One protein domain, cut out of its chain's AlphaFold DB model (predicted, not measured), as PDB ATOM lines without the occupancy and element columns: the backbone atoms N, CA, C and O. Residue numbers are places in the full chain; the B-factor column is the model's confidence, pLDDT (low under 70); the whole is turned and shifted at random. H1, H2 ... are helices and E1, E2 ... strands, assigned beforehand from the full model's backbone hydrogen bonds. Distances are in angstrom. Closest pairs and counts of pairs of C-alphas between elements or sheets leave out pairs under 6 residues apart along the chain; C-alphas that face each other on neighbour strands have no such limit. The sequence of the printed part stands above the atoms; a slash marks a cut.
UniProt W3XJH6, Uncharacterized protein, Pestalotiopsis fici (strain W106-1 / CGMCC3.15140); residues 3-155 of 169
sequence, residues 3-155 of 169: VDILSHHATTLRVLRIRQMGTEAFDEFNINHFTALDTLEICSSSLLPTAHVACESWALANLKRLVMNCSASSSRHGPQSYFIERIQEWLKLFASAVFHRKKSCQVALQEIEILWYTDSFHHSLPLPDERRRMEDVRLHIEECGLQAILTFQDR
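AT A GLANCE: This is residues 3 to 155 of the 169 residues of an uncharacterized protein of Pestalotiopsis fici (strain W106-1 / CGMCC3.15140) (UniProt W3XJH6). A twisted wall of five parallel strands has H5 over one face, at its E6 and E7 side; H4 runs side by side with H5, H3 packs on H4, and no named helix covers the opposite face. A small hairpin, E4 and E5, carries the run of E3 on past the sheet. The printed part has 153 residues with five named helices and seven named strands, in the order H1 E1 H2 E2 H3 E3 E4 E5 H4 E6 H5 E7; the large sheet's order is E1 E2 E3 E6 E7. The class is mixed, helices and strands; the whole is compact, with a radius of gyration of the C-alphas of 15.6 A and spans of 44 by 36 by 24 A.

HOW THE PARTS SIT: Start at H1, residues 3 to 8, which is not on the large sheet; E1, residues 15 to 18, is an edge strand. Past H2, residues 25 to 28, also not on the sheet, look for E2, residues 39 to 43, parallel to E1: N 41 and O 16 are 2.8 A apart, within hydrogen-bond range. After H3, residues 51 to 58, E3, residues 65 to 69, is parallel to E2, with N 67 and O 40 at 2.8 A. E3 runs on into E4, residues 71 to 74, at 37 degrees; E4 forms a hairpin with E5, residues 78 to 81, with N 72 and O 80 at 2.8 A. H4, residues 85 to 102, only grazes the sheet with residues 87 to 95; its residues 90 to 98 alone touch H3, closest at the C-alphas of Phe 94 and Ala 51, 4.6 A, at a steep tilt of 57 degrees. E6, residues 111 to 118, is parallel to E3, with N 113 and O 66 at 2.8 A. H5, residues 128 to 143, touches residues 88 to 96 of H4 alone, closest at the C-alphas of Ile 141 and Ala 95, 5.5 A, at a shallow tilt of 11 degrees, the same way. E7, residues 147 to 154, is the other edge strand, parallel to E6, with N 114 and O 149 at 2.8 A. H5 lies over E7 at a height over the sheet of 8.6 A, along the strands at 14 degrees on the local plane: two layers, a helix on one face of a sheet. E1, H2, E2, then E2, H3, E3, and E6, H5, E7 are strand-helix-strand units, parallel neighbour strands with a helix between, each with a right-handed crossover. In H1, H3, H4 and H5 every O i to N i+4 pair is within hydrogen-bond range; H2 is too short for one.

IN THESE COORDINATES: Find C-alpha 3 at (14.936, -2.019, -20.188), where H1 begins. H4 runs 25.7 A from C-alpha 85 at (10.993, 13.726, 7.380), and H5 22.6 A. E6 is 22.2 A long; E7, 22.5 A, ends at C-alpha 154, (-8.258, 2.750, 2.831).

THE WHOLE: The C-alphas farthest apart, those of Ser 104 and Phe 121, are 47.0 A apart. The printed part has no cut, and no link is long. Mean pLDDT of the printed part is 79.2; 37 residues are under 70, among them 21 to 29, 72 to 82 and 118 to 128.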
ATOM      1  N   VAL A   3      14.623  -3.221 -19.401       70.12
ATOM      2  CA  VAL A   3      14.936  -2.019 -20.188       70.12
ATOM      3  C   VAL A   3      14.609  -2.228 -21.666       70.12
ATOM      4  O   VAL A   3      13.873  -1.424 -22.219       70.12
ATOM      5  N   ASP A   4      15.043  -3.340 -22.272       70.62
ATOM      6  CA  ASP A   4      14.763  -3.623 -23.688       70.62
ATOM      7  C   ASP A   4      13.259  -3.648 -23.970       70.62
ATOM      8  O   ASP A   4      12.801  -3.084 -24.957       70.62
ATOM      9  N   ILE A   5      12.475  -4.277 -23.089       78.19
ATOM     10  CA  ILE A   5      11.017  -4.366 -23.238       78.19
ATOM     11  C   ILE A   5      10.394  -2.973 -23.139       78.19
ATOM     12  O   ILE A   5       9.571  -2.609 -23.976       78.19
ATOM     13  N   LEU A   6      10.807  -2.171 -22.157       78.25
ATOM     14  CA  LEU A   6      10.296  -0.813 -21.995       78.25
ATOM     15  C   LEU A   6      10.680   0.080 -23.186       78.25
ATOM     16  O   LEU A   6       9.830   0.819 -23.677       78.25
ATOM     17  N   SER A   7      11.894  -0.041 -23.727       78.81
ATOM     18  CA  SER A   7      12.346   0.734 -24.890       78.81
ATOM     19  C   SER A   7      11.478   0.522 -26.136       78.81
ATOM     20  O   SER A   7      11.235   1.478 -26.869       78.81
ATOM     21  N   HIS A   8      10.920  -0.676 -26.352       84.38
ATOM     22  CA  HIS A   8       9.968  -0.913 -27.453       84.38
ATOM     23  C   HIS A   8       8.661  -0.117 -27.297       84.38
ATOM     24  O   HIS A   8       7.955   0.123 -28.276       84.38
ATOM     25  N   HIS A   9       8.353   0.326 -26.078       85.94
ATOM     26  CA  HIS A   9       7.179   1.124 -25.746       85.94
ATOM     27  C   HIS A   9       7.505   2.601 -25.492       85.94
ATOM     28  O   HIS A   9       6.629   3.338 -25.048       85.94
ATOM     29  N   ALA A  10       8.715   3.071 -25.814       83.69
ATOM     30  CA  ALA A  10       9.161   4.447 -25.579       83.69
ATOM     31  C   ALA A  10       8.152   5.524 -26.031       83.69
ATOM     32  O   ALA A  10       7.900   6.503 -25.332       83.69
ATOM     33  N   THR A  11       7.511   5.321 -27.181       88.12
ATOM     34  CA  THR A  11       6.568   6.282 -27.775       88.12
ATOM     35  C   THR A  11       5.103   6.039 -27.410       88.12
ATOM     36  O   THR A  11       4.239   6.793 -27.847       88.12
ATOM     37  N   THR A  12       4.793   4.991 -26.640       91.31
ATOM     38  CA  THR A  12       3.408   4.599 -26.308       91.31
ATOM     39  C   THR A  12       3.150   4.465 -24.811       91.31
ATOM     40  O   THR A  12       2.001   4.564 -24.381       91.31
ATOM     41  N   LEU A  13       4.193   4.268 -24.005       90.44
ATOM     42  CA  LEU A  13       4.089   4.143 -22.560       90.44
ATOM     43  C   LEU A  13       3.693   5.488 -21.948       90.44
ATOM     44  O   LEU A  13       4.472   6.435 -21.958       90.44
ATOM     45  N   ARG A  14       2.479   5.550 -21.396       92.25
ATOM     46  CA  ARG A  14       1.939   6.760 -20.757       92.25
ATOM     47  C   ARG A  14       2.107   6.776 -19.245       92.25
ATOM     48  O   ARG A  14       2.376   7.825 -18.671       92.25
ATOM     49  N   VAL A  15       1.972   5.607 -18.623       92.62
ATOM     50  CA  VAL A  15       2.032   5.436 -17.172       92.62
ATOM     51  C   VAL A  15       3.101   4.412 -16.842       92.62
ATOM     52  O   VAL A  15       3.060   3.287 -17.341       92.62
ATOM     53  N   LEU A  16       4.025   4.788 -15.966       89.00
ATOM     54  CA  LEU A  16       5.053   3.899 -15.448       89.00
ATOM     55  C   LEU A  16       4.991   3.884 -13.925       89.00
ATOM     56  O   LEU A  16       5.042   4.933 -13.290       89.00
ATOM     57  N   ARG A  17       4.902   2.687 -13.344       88.56
ATOM     58  CA  ARG A  17       4.864   2.493 -11.893       88.56
ATOM     59  C   ARG A  17       6.046   1.665 -11.435       88.56
ATOM     60  O   ARG A  17       6.209   0.526 -11.866       88.56
ATOM     61  N   ILE A  18       6.834   2.226 -10.530       82.69
ATOM     62  CA  ILE A  18       8.066   1.631 -10.037       82.69
ATOM     63  C   ILE A  18       7.947   1.428  -8.529       82.69
ATOM     64  O   ILE A  18       8.079   2.354  -7.730       82.69
ATOM     65  N   ARG A  19       7.684   0.179  -8.136       75.69
ATOM     66  CA  ARG A  19       7.500  -0.191  -6.725       75.69
ATOM     67  C   ARG A  19       8.800  -0.511  -6.000       75.69
ATOM     68  O   ARG A  19       8.869  -0.368  -4.785       75.69
ATOM     69  N   GLN A  20       9.812  -0.949  -6.736       70.62
ATOM     70  CA  GLN A  20      11.098  -1.323  -6.176       70.62
ATOM     71  C   GLN A  20      12.184  -1.011  -7.200       70.62
ATOM     72  O   GLN A  20      12.135  -1.501  -8.326       70.62
ATOM     73  N   MET A  21      13.149  -0.187  -6.801       65.75
ATOM     74  CA  MET A  21      14.362   0.087  -7.572       65.75
ATOM     75  C   MET A  21      15.557  -0.490  -6.829       65.75
ATOM     76  O   MET A  21      15.713  -0.261  -5.629       65.75
ATOM     77  N   GLY A  22      16.388  -1.246  -7.546       60.41
ATOM     78  CA  GLY A  22      17.715  -1.612  -7.062       60.41
ATOM     79  C   GLY A  22      18.628  -0.385  -7.011       60.41
ATOM     80  O   GLY A  22      18.393   0.597  -7.711       60.41
ATOM     81  N   THR A  23      19.678  -0.450  -6.195       56.84
ATOM     82  CA  THR A  23      20.659   0.634  -6.015       56.84
ATOM     83  C   THR A  23      21.346   1.049  -7.318       56.84
ATOM     84  O   THR A  23      21.627   2.223  -7.498       56.84
ATOM     85  N   GLU A  24      21.567   0.104  -8.233       55.66
ATOM     86  CA  GLU A  24      22.257   0.327  -9.515       55.66
ATOM     87  C   GLU A  24      21.310   0.774 -10.640       55.66
ATOM     88  O   GLU A  24      21.748   1.313 -11.650       55.66
ATOM     89  N   ALA A  25      19.995   0.603 -10.468       58.25
ATOM     90  CA  ALA A  25      19.022   0.920 -11.512       58.25
ATOM     91  C   ALA A  25      18.818   2.433 -11.691       58.25
ATOM     92  O   ALA A  25      18.328   2.862 -12.728       58.25
ATOM     93  N   PHE A  26      19.173   3.250 -10.696       55.12
ATOM     94  CA  PHE A  26      18.902   4.688 -10.718       55.12
ATOM     95  C   PHE A  26      19.748   5.468 -11.719       55.12
ATOM     96  O   PHE A  26      19.227   6.379 -12.360       55.12
ATOM     97  N   ASP A  27      21.017   5.093 -11.876       53.41
ATOM     98  CA  ASP A  27      21.923   5.780 -12.799       53.41
ATOM     99  C   ASP A  27      21.625   5.411 -14.264       53.41
ATOM    100  O   ASP A  27      21.865   6.206 -15.173       53.41
ATOM    101  N   GLU A  28      21.041   4.232 -14.503       57.28
ATOM    102  CA  GLU A  28      20.709   3.744 -15.846       57.28
ATOM    103  C   GLU A  28      19.262   4.042 -16.267       57.28
ATOM    104  O   GLU A  28      18.961   4.128 -17.463       57.28
ATOM    105  N   PHE A  29      18.340   4.210 -15.313       65.00
ATOM    106  CA  PHE A  29      16.918   4.360 -15.607       65.00
ATOM    107  C   PHE A  29      16.548   5.801 -15.969       65.00
ATOM    108  O   PHE A  29      16.011   6.577 -15.175       65.00
ATOM    109  N   ASN A  30      16.819   6.151 -17.222       72.38
ATOM    110  CA  ASN A  30      16.494   7.451 -17.780       72.38
ATOM    111  C   ASN A  30      15.101   7.453 -18.432       72.38
ATOM    112  O   ASN A  30      14.911   6.919 -19.530       72.38
ATOM    113  N   ILE A  31      14.125   8.108 -17.792       79.25
ATOM    114  CA  ILE A  31      12.771   8.198 -18.352       79.25
ATOM    115  C   ILE A  31      12.641   9.187 -19.521       79.25
ATOM    116  O   ILE A  31      11.597   9.219 -20.171       79.25
ATOM    117  N   ASN A  32      13.696   9.941 -19.856       77.25
ATOM    118  CA  ASN A  32      13.705  10.895 -20.974       77.25
ATOM    119  C   ASN A  32      13.411  10.230 -22.319       77.25
ATOM    120  O   ASN A  32      12.958  10.895 -23.249       77.25
ATOM    121  N   HIS A  33      13.680   8.929 -22.433       79.62
ATOM    122  CA  HIS A  33      13.414   8.184 -23.655       79.62
ATOM    123  C   HIS A  33      11.912   7.942 -23.886       79.62
ATOM    124  O   HIS A  33      11.498   7.752 -25.029       79.62
ATOM    125  N   PHE A  34      11.078   7.996 -22.838       86.81
ATOM    126  CA  PHE A  34       9.639   7.761 -22.949       86.81
ATOM    127  C   PHE A  34       8.893   9.052 -23.289       86.81
ATOM    128  O   PHE A  34       8.386   9.762 -22.422       86.81
ATOM    129  N   THR A  35       8.816   9.377 -24.576       87.00
ATOM    130  CA  THR A  35       8.241  10.648 -25.038       87.00
ATOM    131  C   THR A  35       6.735  10.763 -24.797       87.00
ATOM    132  O   THR A  35       6.227  11.877 -24.717       87.00
ATOM    133  N   ALA A  36       6.022   9.647 -24.645       88.94
ATOM    134  CA  ALA A  36       4.593   9.640 -24.325       88.94
ATOM    135  C   ALA A  36       4.290   9.573 -22.819       88.94
ATOM    136  O   ALA A  36       3.114   9.605 -22.445       88.94
ATOM    137  N   LEU A  37       5.314   9.473 -21.964       91.12
ATOM    138  CA  LEU A  37       5.132   9.296 -20.529       91.12
ATOM    139  C   LEU A  37       4.569  10.573 -19.909       91.12
ATOM    140  O   LEU A  37       5.225  11.613 -19.901       91.12
ATOM    141  N   ASP A  38       3.359  10.470 -19.367       93.69
ATOM    142  CA  ASP A  38       2.673  11.565 -18.690       93.69
ATOM    143  C   ASP A  38       2.605  11.366 -17.173       93.69
ATOM    144  O   ASP A  38       2.526  12.357 -16.444       93.69
ATOM    145  N   THR A  39       2.708  10.119 -16.699       94.12
ATOM    146  CA  THR A  39       2.574   9.766 -15.284       94.12
ATOM    147  C   THR A  39       3.679   8.812 -14.841       94.12
ATOM    148  O   THR A  39       3.838   7.721 -15.394       94.12
ATOM    149  N   LEU A  40       4.397   9.195 -13.787       91.81
ATOM    150  CA  LEU A  40       5.411   8.374 -13.133       91.81
ATOM    151  C   LEU A  40       5.011   8.145 -11.679       91.81
ATOM    152  O   LEU A  40       4.828   9.107 -10.944       91.81
ATOM    153  N   GLU A  41       4.923   6.890 -11.252       91.19
ATOM    154  CA  GLU A  41       4.736   6.517  -9.849       91.19
ATOM    155  C   GLU A  41       6.015   5.888  -9.291       91.19
ATOM    156  O   GLU A  41       6.528   4.923  -9.862       91.19
ATOM    157  N   ILE A  42       6.511   6.412  -8.171       87.44
ATOM    158  CA  ILE A  42       7.710   5.934  -7.472       87.44
ATOM    159  C   ILE A  42       7.324   5.580  -6.036       87.44
ATOM    160  O   ILE A  42       6.628   6.342  -5.368       87.44
ATOM    161  N   CYS A  43       7.813   4.451  -5.535       83.50
ATOM    162  CA  CYS A  43       7.663   4.088  -4.129       83.50
ATOM    163  C   CYS A  43       8.722   4.758  -3.237       83.50
ATOM    164  O   CYS A  43       9.918   4.659  -3.523       83.50
ATOM    165  N   SER A  44       8.302   5.357  -2.118       73.44
ATOM    166  CA  SER A  44       9.166   6.039  -1.142       73.44
ATOM    167  C   SER A  44      10.141   5.099  -0.428       73.44
ATOM    168  O   SER A  44      11.173   5.543   0.081       73.44
ATOM    169  N   SER A  45       9.839   3.796  -0.411       69.00
ATOM    170  CA  SER A  45      10.733   2.760   0.108       69.00
ATOM    171  C   SER A  45      11.930   2.492  -0.811       69.00
ATOM    172  O   SER A  45      12.851   1.778  -0.420       69.00
ATOM    173  N   SER A  46      11.919   3.028  -2.036       64.88
ATOM    174  CA  SER A  46      13.055   2.962  -2.955       64.88
ATOM    175  C   SER A  46      14.130   3.971  -2.552       64.88
ATOM    176  O   SER A  46      13.848   4.998  -1.932       64.88
ATOM    177  N   LEU A  47      15.384   3.700  -2.917       70.50
ATOM    178  CA  LEU A  47      16.463   4.673  -2.764       70.50
ATOM    179  C   LEU A  47      16.194   5.862  -3.696       70.50
ATOM    180  O   LEU A  47      16.480   5.774  -4.876       70.50
ATOM    181  N   LEU A  48      15.612   6.954  -3.205       76.94
ATOM    182  CA  LEU A  48      15.364   8.123  -4.049       76.94
ATOM    183  C   LEU A  48      16.697   8.776  -4.458       76.94
ATOM    184  O   LEU A  48      17.600   8.881  -3.622       76.94
ATOM    185  N   PRO A  49      16.821   9.263  -5.705       79.88
ATOM    186  CA  PRO A  49      17.980  10.037  -6.106       79.88
ATOM    187  C   PRO A  49      17.894  11.397  -5.404       79.88
ATOM    188  O   PRO A  49      16.872  11.739  -4.800       79.88
ATOM    189  N   THR A  50      18.929  12.227  -5.485       86.94
ATOM    190  CA  THR A  50      18.786  13.596  -4.973       86.94
ATOM    191  C   THR A  50      17.665  14.320  -5.728       86.94
ATOM    192  O   THR A  50      17.418  14.057  -6.907       86.94
ATOM    193  N   ALA A  51      16.970  15.243  -5.062       87.31
ATOM    194  CA  ALA A  51      15.867  15.988  -5.671       87.31
ATOM    195  C   ALA A  51      16.281  16.714  -6.966       87.31
ATOM    196  O   ALA A  51      15.491  16.830  -7.901       87.31
ATOM    197  N   HIS A  52      17.538  17.161  -7.042       85.88
ATOM    198  CA  HIS A  52      18.091  17.777  -8.241       85.88
ATOM    199  C   HIS A  52      18.226  16.775  -9.395       85.88
ATOM    200  O   HIS A  52      17.714  17.049 -10.478       85.88
ATOM    201  N   VAL A  53      18.810  15.597  -9.144       84.81
ATOM    202  CA  VAL A  53      18.950  14.526 -10.148       84.81
ATOM    203  C   VAL A  53      17.581  14.029 -10.618       84.81
ATOM    204  O   VAL A  53      17.363  13.857 -11.817       84.81
ATOM    205  N   ALA A  54      16.618  13.864  -9.705       85.62
ATOM    206  CA  ALA A  54      15.233  13.570 -10.073       85.62
ATOM    207  C   ALA A  54      14.620  14.681 -10.926       85.62
ATOM    208  O   ALA A  54      13.942  14.396 -11.901       85.62
ATOM    209  N   CYS A  55      14.837  15.956 -10.597       87.19
ATOM    210  CA  CYS A  55      14.319  17.046 -11.421       87.19
ATOM    211  C   CYS A  55      14.912  16.988 -12.834       87.19
ATOM    212  O   CYS A  55      14.170  17.097 -13.806       87.19
ATOM    213  N   GLU A  56      16.218  16.758 -12.970       84.31
ATOM    214  CA  GLU A  56      16.886  16.674 -14.270       84.31
ATOM    215  C   GLU A  56      16.353  15.534 -15.142       84.31
ATOM    216  O   GLU A  56      16.084  15.750 -16.329       84.31
ATOM    217  N   SER A  57      16.148  14.367 -14.532       80.94
ATOM    218  CA  SER A  57      15.743  13.130 -15.207       80.94
ATOM    219  C   SER A  57      14.232  12.934 -15.326       80.94
ATOM    220  O   SER A  57      13.791  12.204 -16.204       80.94
ATOM    221  N   TRP A  58      13.415  13.534 -14.456       84.75
ATOM    222  CA  TRP A  58      11.967  13.277 -14.407       84.75
ATOM    223  C   TRP A  58      11.128  14.487 -14.787       84.75
ATOM    224  O   TRP A  58      10.061  14.328 -15.375       84.75
ATOM    225  N   ALA A  59      11.588  15.705 -14.493       75.69
ATOM    226  CA  ALA A  59      10.846  16.920 -14.818       75.69
ATOM    227  C   ALA A  59      11.025  17.276 -16.302       75.69
ATOM    228  O   ALA A  59      11.764  18.188 -16.667       75.69
ATOM    229  N   LEU A  60      10.363  16.502 -17.157       76.44
ATOM    230  CA  LEU A  60      10.481  16.564 -18.609       76.44
ATOM    231  C   LEU A  60       9.341  17.349 -19.249       76.44
ATOM    232  O   LEU A  60       8.333  17.661 -18.616       76.44
ATOM    233  N   ALA A  61       9.480  17.609 -20.548       75.25
ATOM    234  CA  ALA A  61       8.475  18.301 -21.352       75.25
ATOM    235  C   ALA A  61       7.147  17.535 -21.500       75.25
ATOM    236  O   ALA A  61       6.165  18.122 -21.941       75.25
ATOM    237  N   ASN A  62       7.099  16.248 -21.139       87.00
ATOM    238  CA  ASN A  62       5.907  15.415 -21.331       87.00
ATOM    239  C   ASN A  62       5.326  14.871 -20.021       87.00
ATOM    240  O   ASN A  62       4.122  14.621 -19.963       87.00
ATOM    241  N   LEU A  63       6.140  14.754 -18.961       91.38
ATOM    242  CA  LEU A  63       5.672  14.263 -17.668       91.38
ATOM    243  C   LEU A  63       4.780  15.319 -17.013       91.38
ATOM    244  O   LEU A  63       5.243  16.410 -16.692       91.38
ATOM    245  N   LYS A  64       3.506  14.987 -16.802       93.94
ATOM    246  CA  LYS A  64       2.503  15.881 -16.208       93.94
ATOM    247  C   LYS A  64       2.287  15.596 -14.731       93.94
ATOM    248  O   LYS A  64       2.062  16.536 -13.972       93.94
ATOM    249  N   ARG A  65       2.388  14.328 -14.328       95.25
ATOM    250  CA  ARG A  65       2.096  13.868 -12.972       95.25
ATOM    251  C   ARG A  65       3.223  13.007 -12.411       95.25
ATOM    252  O   ARG A  65       3.627  12.017 -13.019       95.25
ATOM    253  N   LEU A  66       3.682  13.365 -11.216       94.06
ATOM    254  CA  LEU A  66       4.515  12.515 -10.371       94.06
ATOM    255  C   LEU A  66       3.662  11.991  -9.217       94.06
ATOM    256  O   LEU A  66       3.042  12.774  -8.508       94.06
ATOM    257  N   VAL A  67       3.660  10.684  -9.010       93.12
ATOM    258  CA  VAL A  67       2.956  10.021  -7.917       93.12
ATOM    259  C   VAL A  67       3.999   9.443  -6.961       93.12
ATOM    260  O   VAL A  67       4.761   8.548  -7.321       93.12
ATOM    261  N   MET A  68       4.064   9.959  -5.738       90.50
ATOM    262  CA  MET A  68       4.905   9.422  -4.672       90.50
ATOM    263  C   MET A  68       4.073   8.473  -3.818       90.50
ATOM    264  O   MET A  68       3.185   8.896  -3.079       90.50
ATOM    265  N   ASN A  69       4.366   7.181  -3.917       87.50
ATOM    266  CA  ASN A  69       3.720   6.157  -3.121       87.50
ATOM    267  C   ASN A  69       4.463   5.979  -1.797       87.50
ATOM    268  O   ASN A  69       5.538   5.386  -1.760       87.50
ATOM    269  N   CYS A  70       3.891   6.491  -0.709       81.69
ATOM    270  CA  CYS A  70       4.515   6.490   0.613       81.69
ATOM    271  C   CYS A  70       4.292   5.195   1.416       81.69
ATOM    272  O   CYS A  70       4.487   5.188   2.633       81.69
ATOM    273  N   SER A  71       3.889   4.105   0.757       72.94
ATOM    274  CA  SER A  71       3.714   2.797   1.392       72.94
ATOM    275  C   SER A  71       4.960   1.929   1.290       72.94
ATOM    276  O   SER A  71       5.574   1.822   0.236       72.94
ATOM    277  N   ALA A  72       5.311   1.240   2.370       62.06
ATOM    278  CA  ALA A  72       6.330   0.202   2.352       62.06
ATOM    279  C   ALA A  72       5.692  -1.143   2.673       62.06
ATOM    280  O   ALA A  72       5.351  -1.416   3.820       62.06
ATOM    281  N   SER A  73       5.554  -2.000   1.664       55.59
ATOM    282  CA  SER A  73       5.075  -3.374   1.842       55.59
ATOM    283  C   SER A  73       6.155  -4.220   2.516       55.59
ATOM    284  O   SER A  73       7.108  -4.628   1.856       55.59
ATOM    285  N   SER A  74       6.020  -4.520   3.809       54.41
ATOM    286  CA  SER A  74       6.813  -5.590   4.421       54.41
ATOM    287  C   SER A  74       6.030  -6.902   4.360       54.41
ATOM    288  O   SER A  74       4.839  -6.952   4.674       54.41
ATOM    289  N   SER A  75       6.698  -7.994   3.986       50.47
ATOM    290  CA  SER A  75       6.086  -9.331   3.929       50.47
ATOM    291  C   SER A  75       5.623  -9.858   5.295       50.47
ATOM    292  O   SER A  75       4.927 -10.866   5.347       50.47
ATOM    293  N   ARG A  76       6.004  -9.192   6.396       51.09
ATOM    294  CA  ARG A  76       5.710  -9.610   7.776       51.09
ATOM    295  C   ARG A  76       4.715  -8.713   8.514       51.09
ATOM    296  O   ARG A  76       4.094  -9.189   9.455       51.09
ATOM    297  N   HIS A  77       4.556  -7.454   8.106       52.06
ATOM    298  CA  HIS A  77       3.710  -6.474   8.805       52.06
ATOM    299  C   HIS A  77       2.732  -5.741   7.876       52.06
ATOM    300  O   HIS A  77       2.064  -4.809   8.305       52.06
ATOM    301  N   GLY A  78       2.641  -6.143   6.604       53.75
ATOM    302  CA  GLY A  78       1.872  -5.409   5.603       53.75
ATOM    303  C   GLY A  78       2.563  -4.105   5.141       53.75
ATOM    304  O   GLY A  78       3.689  -3.820   5.559       53.75
ATOM    305  N   PRO A  79       1.937  -3.344   4.220       53.47
ATOM    306  CA  PRO A  79       2.238  -1.970   3.895       53.47
ATOM    307  C   PRO A  79       2.076  -1.088   5.128       53.47
ATOM    308  O   PRO A  79       0.983  -0.906   5.652       53.47
ATOM    309  N   GLN A  80       3.196  -0.539   5.556       58.88
ATOM    310  CA  GLN A  80       3.270   0.504   6.564       58.88
ATOM    311  C   GLN A  80       3.458   1.833   5.834       58.88
ATOM    312  O   GLN A  80       4.222   1.909   4.868       58.88
ATOM    313  N   SER A  81       2.737   2.871   6.253       62.25
ATOM    314  CA  SER A  81       2.921   4.209   5.694       62.25
ATOM    315  C   SER A  81       4.117   4.880   6.354       62.25
ATOM    316  O   SER A  81       4.226   4.901   7.578       62.25
ATOM    317  N   TYR A  82       5.024   5.418   5.543       65.88
ATOM    318  CA  TYR A  82       6.232   6.088   6.014       65.88
ATOM    319  C   TYR A  82       6.345   7.460   5.362       65.88
ATOM    320  O   TYR A  82       7.156   7.681   4.460       65.88
ATOM    321  N   PHE A  83       5.557   8.416   5.849       73.69
ATOM    322  CA  PHE A  83       5.759   9.825   5.514       73.69
ATOM    323  C   PHE A  83       6.797  10.466   6.440       73.69
ATOM    324  O   PHE A  83       6.533  11.386   7.215       73.69
ATOM    325  N   ILE A  84       8.010   9.923   6.384       78.50
ATOM    326  CA  ILE A  84       9.136  10.364   7.208       78.50
ATOM    327  C   ILE A  84       9.681  11.716   6.736       78.50
ATOM    328  O   ILE A  84       9.511  12.103   5.580       78.50
ATOM    329  N   GLU A  85      10.391  12.406   7.626       84.12
ATOM    330  CA  GLU A  85      10.993  13.726   7.380       84.12
ATOM    331  C   GLU A  85      11.833  13.759   6.096       84.12
ATOM    332  O   GLU A  85      11.660  14.644   5.264       84.12
ATOM    333  N   ARG A  86      12.627  12.710   5.841       85.75
ATOM    334  CA  ARG A  86      13.423  12.589   4.611       85.75
ATOM    335  C   ARG A  86      12.587  12.699   3.329       85.75
ATOM    336  O   ARG A  86      13.039  13.283   2.350       85.75
ATOM    337  N   ILE A  87      11.389  12.108   3.302       87.06
ATOM    338  CA  ILE A  87      10.502  12.154   2.127       87.06
ATOM    339  C   ILE A  87       9.870  13.539   1.990       87.06
ATOM    340  O   ILE A  87       9.748  14.049   0.878       87.06
ATOM    341  N   GLN A  88       9.526  14.170   3.113       90.00
ATOM    342  CA  GLN A  88       8.998  15.535   3.143       90.00
ATOM    343  C   GLN A  88      10.012  16.529   2.571       90.00
ATOM    344  O   GLN A  88       9.689  17.279   1.650       90.00
ATOM    345  N   GLU A  89      11.250  16.496   3.070       91.69
ATOM    346  CA  GLU A  89      12.344  17.338   2.581       91.69
ATOM    347  C   GLU A  89      12.602  17.104   1.095       91.69
ATOM    348  O   GLU A  89      12.713  18.057   0.323       91.69
ATOM    349  N   TRP A  90      12.637  15.838   0.673       92.38
ATOM    350  CA  TRP A  90      12.850  15.491  -0.725       92.38
ATOM    351  C   TRP A  90      11.764  16.074  -1.636       92.38
ATOM    352  O   TRP A  90      12.093  16.688  -2.649       92.38
ATOM    353  N   LEU A  91      10.484  15.940  -1.266       93.88
ATOM    354  CA  LEU A  91       9.359  16.473  -2.044       93.88
ATOM    355  C   LEU A  91       9.422  17.997  -2.157       93.88
ATOM    356  O   LEU A  91       9.233  18.538  -3.247       93.88
ATOM    357  N   LYS A  92       9.748  18.689  -1.057       95.00
ATOM    358  CA  LYS A  92       9.915  20.148  -1.052       95.00
ATOM    359  C   LYS A  92      11.059  20.592  -1.958       95.00
ATOM    360  O   LYS A  92      10.876  21.475  -2.796       95.00
ATOM    361  N   LEU A  93      12.224  19.952  -1.836       95.00
ATOM    362  CA  LEU A  93      13.390  20.246  -2.669       95.00
ATOM    363  C   LEU A  93      13.115  19.960  -4.148       95.00
ATOM    364  O   LEU A  93      13.514  20.744  -5.011       95.00
ATOM    365  N   PHE A  94      12.409  18.870  -4.449       94.12
ATOM    366  CA  PHE A  94      12.041  18.510  -5.813       94.12
ATOM    367  C   PHE A  94      11.080  19.538  -6.416       94.12
ATOM    368  O   PHE A  94      11.330  20.031  -7.514       94.12
ATOM    369  N   ALA A  95      10.034  19.935  -5.684       95.12
ATOM    370  CA  ALA A  95       9.093  20.962  -6.126       95.12
ATOM    371  C   ALA A  95       9.787  22.307  -6.391       95.12
ATOM    372  O   ALA A  95       9.566  22.923  -7.436       95.12
ATOM    373  N   SER A  96      10.701  22.726  -5.508       94.75
ATOM    374  CA  SER A  96      11.499  23.937  -5.717       94.75
ATOM    375  C   SER A  96      12.409  23.823  -6.943       94.75
ATOM    376  O   SER A  96      12.475  24.752  -7.751       94.75
ATOM    377  N   ALA A  97      13.068  22.679  -7.148       92.19
ATOM    378  CA  ALA A  97      13.883  22.445  -8.339       92.19
ATOM    379  C   ALA A  97      13.044  22.508  -9.629       92.19
ATOM    380  O   ALA A  97      13.461  23.128 -10.610       92.19
ATOM    381  N   VAL A  98      11.841  21.925  -9.619       92.56
ATOM    382  CA  VAL A  98      10.881  22.008 -10.728       92.56
ATOM    383  C   VAL A  98      10.467  23.454 -10.984       92.56
ATOM    384  O   VAL A  98      10.479  23.888 -12.134       92.56
ATOM    385  N   PHE A  99      10.149  24.224  -9.943       91.62
ATOM    386  CA  PHE A  99       9.793  25.638 -10.068       91.62
ATOM    387  C   PHE A  99      10.902  26.458 -10.738       91.62
ATOM    388  O   PHE A  99      10.641  27.227 -11.668       91.62
ATOM    389  N   HIS A 100      12.157  26.259 -10.329       89.50
ATOM    390  CA  HIS A 100      13.295  26.926 -10.962       89.50
ATOM    391  C   HIS A 100      13.440  26.544 -12.438       89.50
ATOM    392  O   HIS A 100      13.709  27.413 -13.268       89.50
ATOM    393  N   ARG A 101      13.198  25.276 -12.782       86.88
ATOM    394  CA  ARG A 101      13.293  24.770 -14.157       86.88
ATOM    395  C   ARG A 101      12.076  25.126 -15.023       86.88
ATOM    396  O   ARG A 101      12.207  25.270 -16.234       86.88
ATOM    397  N   LYS A 102      10.899  25.380 -14.441       82.75
ATOM    398  CA  LYS A 102       9.737  25.918 -15.175       82.75
ATOM    399  C   LYS A 102      10.044  27.271 -15.818       82.75
ATOM    400  O   LYS A 102       9.552  27.542 -16.909       82.75
ATOM    401  N   LYS A 103      10.912  28.088 -15.208       76.19
ATOM    402  CA  LYS A 103      11.340  29.379 -15.778       76.19
ATOM    403  C   LYS A 103      12.081  29.241 -17.112       76.19
ATOM    404  O   LYS A 103      12.093  30.196 -17.880       76.19
ATOM    405  N   SER A 104      12.672  28.079 -17.401       76.88
ATOM    406  CA  SER A 104      13.308  27.790 -18.691       76.88
ATOM    407  C   SER A 104      12.386  27.067 -19.685       76.88
ATOM    408  O   SER A 104      12.852  26.667 -20.747       76.88
ATOM    409  N   CYS A 105      11.087  26.912 -19.379       69.94
ATOM    410  CA  CYS A 105      10.072  26.249 -20.217       69.94
ATOM    411  C   CYS A 105      10.379  24.783 -20.584       69.94
ATOM    412  O   CYS A 105       9.864  24.267 -21.572       69.94
ATOM    413  N   GLN A 106      11.202  24.092 -19.794       73.50
ATOM    414  CA  GLN A 106      11.619  22.709 -20.070       73.50
ATOM    415  C   GLN A 106      10.799  21.645 -19.327       73.50
ATOM    416  O   GLN A 106      11.096  20.458 -19.438       73.50
ATOM    417  N   VAL A 107       9.782  22.054 -18.565       84.81
ATOM    418  CA  VAL A 107       9.051  21.173 -17.646       84.81
ATOM    419  C   VAL A 107       7.550  21.287 -17.873       84.81
ATOM    420  O   VAL A 107       6.995  22.379 -17.771       84.81
ATOM    421  N   ALA A 108       6.891  20.153 -18.110       89.38
ATOM    422  CA  ALA A 108       5.434  20.064 -18.202       89.38
ATOM    423  C   ALA A 108       4.764  19.544 -16.929       89.38
ATOM    424  O   ALA A 108       3.537  19.424 -16.909       89.38
ATOM    425  N   LEU A 109       5.543  19.267 -15.877       92.94
ATOM    426  CA  LEU A 109       5.022  18.774 -14.610       92.94
ATOM    427  C   LEU A 109       4.013  19.771 -14.036       92.94
ATOM    428  O   LEU A 109       4.307  20.955 -13.830       92.94
ATOM    429  N   GLN A 110       2.810  19.272 -13.798       93.88
ATOM    430  CA  GLN A 110       1.667  20.022 -13.295       93.88
ATOM    431  C   GLN A 110       1.303  19.562 -11.893       93.88
ATOM    432  O   GLN A 110       0.964  20.397 -11.064       93.88
ATOM    433  N   GLU A 111       1.424  18.263 -11.626       96.12
ATOM    434  CA  GLU A 111       0.856  17.634 -10.443       96.12
ATOM    435  C   GLU A 111       1.881  16.767  -9.711       96.12
ATOM    436  O   GLU A 111       2.636  16.005 -10.328       96.12
ATOM    437  N   ILE A 112       1.859  16.855  -8.383       95.62
ATOM    438  CA  ILE A 112       2.481  15.883  -7.487       95.62
ATOM    439  C   ILE A 112       1.374  15.269  -6.632       95.62
ATOM    440  O   ILE A 112       0.715  15.956  -5.855       95.62
ATOM    441  N   GLU A 113       1.179  13.966  -6.776       94.31
ATOM    442  CA  GLU A 113       0.262  13.177  -5.965       94.31
ATOM    443  C   GLU A 113       1.047  12.425  -4.890       94.31
ATOM    444  O   GLU A 113       2.026  11.744  -5.184       94.31
ATOM    445  N   ILE A 114       0.621  12.545  -3.638       91.06
ATOM    446  CA  ILE A 114       1.173  11.804  -2.507       91.06
ATOM    447  C   ILE A 114       0.144  10.737  -2.142       91.06
ATOM    448  O   ILE A 114      -0.905  11.051  -1.575       91.06
ATOM    449  N   LEU A 115       0.438   9.480  -2.487       87.38
ATOM    450  CA  LEU A 115      -0.383   8.336  -2.096       87.38
ATOM    451  C   LEU A 115       0.012   7.876  -0.695       87.38
ATOM    452  O   LEU A 115       1.178   7.566  -0.430       87.38
ATOM    453  N   TRP A 116      -0.986   7.772   0.173       76.00
ATOM    454  CA  TRP A 116      -0.846   7.335   1.554       76.00
ATOM    455  C   TRP A 116      -1.847   6.213   1.862       76.00
ATOM    456  O   TRP A 116      -3.004   6.293   1.454       76.00
ATOM    457  N   TYR A 117      -1.430   5.211   2.648       70.38
ATOM    458  CA  TYR A 117      -2.328   4.187   3.205       70.38
ATOM    459  C   TYR A 117      -2.508   4.348   4.710       70.38
ATOM    460  O   TYR A 117      -1.534   4.471   5.452       70.38
ATOM    461  N   THR A 118      -3.753   4.352   5.169       56.31
ATOM    462  CA  THR A 118      -4.057   4.200   6.592       56.31
ATOM    463  C   THR A 118      -4.019   2.701   6.892       56.31
ATOM    464  O   THR A 118      -4.572   1.888   6.144       56.31
ATOM    465  N   ASP A 119      -3.292   2.287   7.931       53.97
ATOM    466  CA  ASP A 119      -3.295   0.877   8.309       53.97
ATOM    467  C   ASP A 119      -4.607   0.594   9.040       53.97
ATOM    468  O   ASP A 119      -4.752   0.900  10.218       53.97
ATOM    469  N   SER A 120      -5.594   0.045   8.333       45.16
ATOM    470  CA  SER A 120      -6.947  -0.185   8.857       45.16
ATOM    471  C   SER A 120      -6.995  -1.149  10.054       45.16
ATOM    472  O   SER A 120      -8.035  -1.271  10.691       45.16
ATOM    473  N   PHE A 121      -5.886  -1.821  10.388       47.28
ATOM    474  CA  PHE A 121      -5.768  -2.646  11.599       47.28
ATOM    475  C   PHE A 121      -5.712  -1.819  12.890       47.28
ATOM    476  O   PHE A 121      -6.040  -2.322  13.965       47.28
ATOM    477  N   HIS A 122      -5.362  -0.540  12.785       46.03
ATOM    478  CA  HIS A 122      -5.532   0.436  13.843       46.03
ATOM    479  C   HIS A 122      -6.360   1.580  13.259       46.03
ATOM    480  O   HIS A 122      -5.857   2.346  12.448       46.03
ATOM    481  N   HIS A 123      -7.622   1.728  13.675       42.84
ATOM    482  CA  HIS A 123      -8.526   2.841  13.321       42.84
ATOM    483  C   HIS A 123      -8.014   4.250  13.712       42.84
ATOM    484  O   HIS A 123      -8.783   5.184  13.926       42.84
ATOM    485  N   SER A 124      -6.711   4.444  13.846       47.62
ATOM    486  CA  SER A 124      -6.080   5.743  13.909       47.62
ATOM    487  C   SER A 124      -6.055   6.341  12.505       47.62
ATOM    488  O   SER A 124      -5.237   5.971  11.663       47.62
ATOM    489  N   LEU A 125      -6.940   7.318  12.284       52.78
ATOM    490  CA  LEU A 125      -6.691   8.440  11.373       52.78
ATOM    491  C   LEU A 125      -5.198   8.828  11.410       52.78
ATOM    492  O   LEU A 125      -4.588   8.691  12.479       52.78
ATOM    493  N   PRO A 126      -4.612   9.340  10.305       55.12
ATOM    494  CA  PRO A 126      -3.238   9.839  10.336       55.12
ATOM    495  C   PRO A 126      -3.077  10.727  11.566       55.12
ATOM    496  O   PRO A 126      -3.939  11.581  11.823       55.12
ATOM    497  N   LEU A 127      -2.032  10.472  12.361       63.09
ATOM    498  CA  LEU A 127      -1.837  11.197  13.614       63.09
ATOM    499  C   LEU A 127      -1.896  12.702  13.297       63.09
ATOM    500  O   LEU A 127      -1.418  13.110  12.234       63.09
ATOM    501  N   PRO A 128      -2.482  13.558  14.154       65.06
ATOM    502  CA  PRO A 128      -2.627  14.988  13.858       65.06
ATOM    503  C   PRO A 128      -1.335  15.650  13.343       65.06
ATOM    504  O   PRO A 128      -1.377  16.508  12.459       65.06
ATOM    505  N   ASP A 129      -0.183  15.182  13.830       72.81
ATOM    506  CA  ASP A 129       1.148  15.615  13.406       72.81
ATOM    507  C   ASP A 129       1.521  15.186  11.981       72.81
ATOM    508  O   ASP A 129       2.139  15.950  11.242       72.81
ATOM    509  N   GLU A 130       1.132  13.987  11.563       73.62
ATOM    510  CA  GLU A 130       1.353  13.482  10.209       73.62
ATOM    511  C   GLU A 130       0.534  14.253   9.183       73.62
ATOM    512  O   GLU A 130       1.069  14.705   8.170       73.62
ATOM    513  N   ARG A 131      -0.747  14.487   9.486       77.50
ATOM    514  CA  ARG A 131      -1.616  15.308   8.640       77.50
ATOM    515  C   ARG A 131      -1.060  16.721   8.490       77.50
ATOM    516  O   ARG A 131      -1.035  17.254   7.385       77.50
ATOM    517  N   ARG A 132      -0.571  17.315   9.584       83.81
ATOM    518  CA  ARG A 132       0.053  18.643   9.563       83.81
ATOM    519  C   ARG A 132       1.309  18.676   8.691       83.81
ATOM    520  O   ARG A 132       1.487  19.628   7.939       83.81
ATOM    521  N   ARG A 133       2.158  17.648   8.764       85.19
ATOM    522  CA  ARG A 133       3.359  17.523   7.920       85.19
ATOM    523  C   ARG A 133       3.013  17.380   6.439       85.19
ATOM    524  O   ARG A 133       3.660  17.997   5.600       85.19
ATOM    525  N   MET A 134       1.995  16.589   6.101       85.25
ATOM    526  CA  MET A 134       1.531  16.474   4.714       85.25
ATOM    527  C   MET A 134       1.004  17.796   4.184       85.25
ATOM    528  O   MET A 134       1.308  18.160   3.054       85.25
ATOM    529  N   GLU A 135       0.234  18.508   5.000       89.50
ATOM    530  CA  GLU A 135      -0.328  19.802   4.634       89.50
ATOM    531  C   GLU A 135       0.772  20.844   4.400       89.50
ATOM    532  O   GLU A 135       0.728  21.587   3.427       89.50
ATOM    533  N   ASP A 136       1.809  20.842   5.234       92.69
ATOM    534  CA  ASP A 136       2.998  21.677   5.061       92.69
ATOM    535  C   ASP A 136       3.753  21.359   3.751       92.69
ATOM    536  O   ASP A 136       4.155  22.262   3.016       92.69
ATOM    537  N   VAL A 137       3.883  20.079   3.384       93.69
ATOM    538  CA  VAL A 137       4.432  19.689   2.072       93.69
ATOM    539  C   VAL A 137       3.499  20.098   0.924       93.69
ATOM    540  O   VAL A 137       3.984  20.598  -0.091       93.69
ATOM    541  N   ARG A 138       2.179  19.928   1.079       94.81
ATOM    542  CA  ARG A 138       1.154  20.313   0.093       94.81
ATOM    543  C   ARG A 138       1.255  21.799  -0.238       94.81
ATOM    544  O   ARG A 138       1.380  22.151  -1.407       94.81
ATOM    545  N   LEU A 139       1.266  22.644   0.792       96.25
ATOM    546  CA  LEU A 139       1.368  24.095   0.654       96.25
ATOM    547  C   LEU A 139       2.658  24.497  -0.067       96.25
ATOM    548  O   LEU A 139       2.602  25.273  -1.015       96.25
ATOM    549  N   HIS A 140       3.803  23.913   0.297       96.94
ATOM    550  CA  HIS A 140       5.079  24.209  -0.370       96.94
ATOM    551  C   HIS A 140       5.078  23.822  -1.859       96.94
ATOM    552  O   HIS A 140       5.610  24.547  -2.702       96.94
ATOM    553  N   ILE A 141       4.481  22.677  -2.212       96.44
ATOM    554  CA  ILE A 141       4.322  22.257  -3.615       96.44
ATOM    555  C   ILE A 141       3.446  23.266  -4.379       96.44
ATOM    556  O   ILE A 141       3.783  23.645  -5.504       96.44
ATOM    557  N   GLU A 142       2.366  23.740  -3.758       96.19
ATOM    558  CA  GLU A 142       1.456  24.737  -4.334       96.19
ATOM    559  C   GLU A 142       2.113  26.109  -4.509       96.19
ATOM    560  O   GLU A 142       1.966  26.730  -5.564       96.19
ATOM    561  N   GLU A 143       2.930  26.545  -3.551       96.62
ATOM    562  CA  GLU A 143       3.763  27.751  -3.661       96.62
ATOM    563  C   GLU A 143       4.765  27.663  -4.825       96.62
ATOM    564  O   GLU A 143       5.087  28.669  -5.462       96.62
ATOM    565  N   CYS A 144       5.209  26.450  -5.169       94.19
ATOM    566  CA  CYS A 144       6.047  26.174  -6.339       94.19
ATOM    567  C   CYS A 144       5.258  26.145  -7.670       94.19
ATOM    568  O   CYS A 144       5.830  25.842  -8.723       94.19
ATOM    569  N   GLY A 145       3.958  26.456  -7.663       92.88
ATOM    570  CA  GLY A 145       3.113  26.494  -8.861       92.88
ATOM    571  C   GLY A 145       2.815  25.107  -9.441       92.88
ATOM    572  O   GLY A 145       2.728  24.945 -10.664       92.88
ATOM    573  N   LEU A 146       2.733  24.095  -8.578       94.62
ATOM    574  CA  LEU A 146       2.293  22.736  -8.892       94.62
ATOM    575  C   LEU A 146       1.005  22.442  -8.122       94.62
ATOM    576  O   LEU A 146       0.812  22.934  -7.019       94.62
ATOM    577  N   GLN A 147       0.128  21.614  -8.674       96.31
ATOM    578  CA  GLN A 147      -1.008  21.094  -7.929       96.31
ATOM    579  C   GLN A 147      -0.545  19.934  -7.043       96.31
ATOM    580  O   GLN A 147       0.103  18.999  -7.519       96.31
ATOM    581  N   ALA A 148      -0.892  19.985  -5.760       95.06
ATOM    582  CA  ALA A 148      -0.619  18.914  -4.815       95.06
ATOM    583  C   ALA A 148      -1.897  18.109  -4.547       95.06
ATOM    584  O   ALA A 148      -2.917  18.658  -4.135       95.06
ATOM    585  N   ILE A 149      -1.848  16.799  -4.782       93.50
ATOM    586  CA  ILE A 149      -2.969  15.885  -4.537       93.50
ATOM    587  C   ILE A 149      -2.585  14.980  -3.371       93.50
ATOM    588  O   ILE A 149      -1.571  14.290  -3.426       93.50
ATOM    589  N   LEU A 150      -3.387  14.985  -2.309       89.19
ATOM    590  CA  LEU A 150      -3.225  14.062  -1.188       89.19
ATOM    591  C   LEU A 150      -4.285  12.970  -1.316       89.19
ATOM    592  O   LEU A 150      -5.471  13.239  -1.119       89.19
ATOM    593  N   THR A 151      -3.864  11.756  -1.652       86.06
ATOM    594  CA  THR A 151      -4.781  10.628  -1.838       86.06
ATOM    595  C   THR A 151      -4.632   9.664  -0.674       86.06
ATOM    596  O   THR A 151      -3.573   9.069  -0.464       86.06
ATOM    597  N   PHE A 152      -5.727   9.496   0.061       76.88
ATOM    598  CA  PHE A 152      -5.846   8.528   1.143       76.88
ATOM    599  C   PHE A 152      -6.494   7.262   0.589       76.88
ATOM    600  O   PHE A 152      -7.604   7.316   0.060       76.88
ATOM    601  N   GLN A 153      -5.789   6.137   0.669       69.75
ATOM    602  CA  GLN A 153      -6.335   4.832   0.316       69.75
ATOM    603  C   GLN A 153      -6.593   4.028   1.584       69.75
ATOM    604  O   GLN A 153      -5.655   3.665   2.301       69.75
ATOM    605  N   ASP A 154      -7.868   3.735   1.833       59.44
ATOM    606  CA  ASP A 154      -8.258   2.750   2.831       59.44
ATOM    607  C   ASP A 154      -7.947   1.354   2.304       59.44
ATOM    608  O   ASP A 154      -8.179   1.012   1.141       59.44
ATOM    609  N   ARG A 155      -7.343   0.547   3.169       54.66
ATOM    610  CA  ARG A 155      -6.781  -0.749   2.799       54.66
ATOM    611  C   ARG A 155      -7.836  -1.848   2.676       54.66
ATOM    612  O   ARG A 155      -7.596  -2.861   2.021       54.66
TER     613      ARG A 155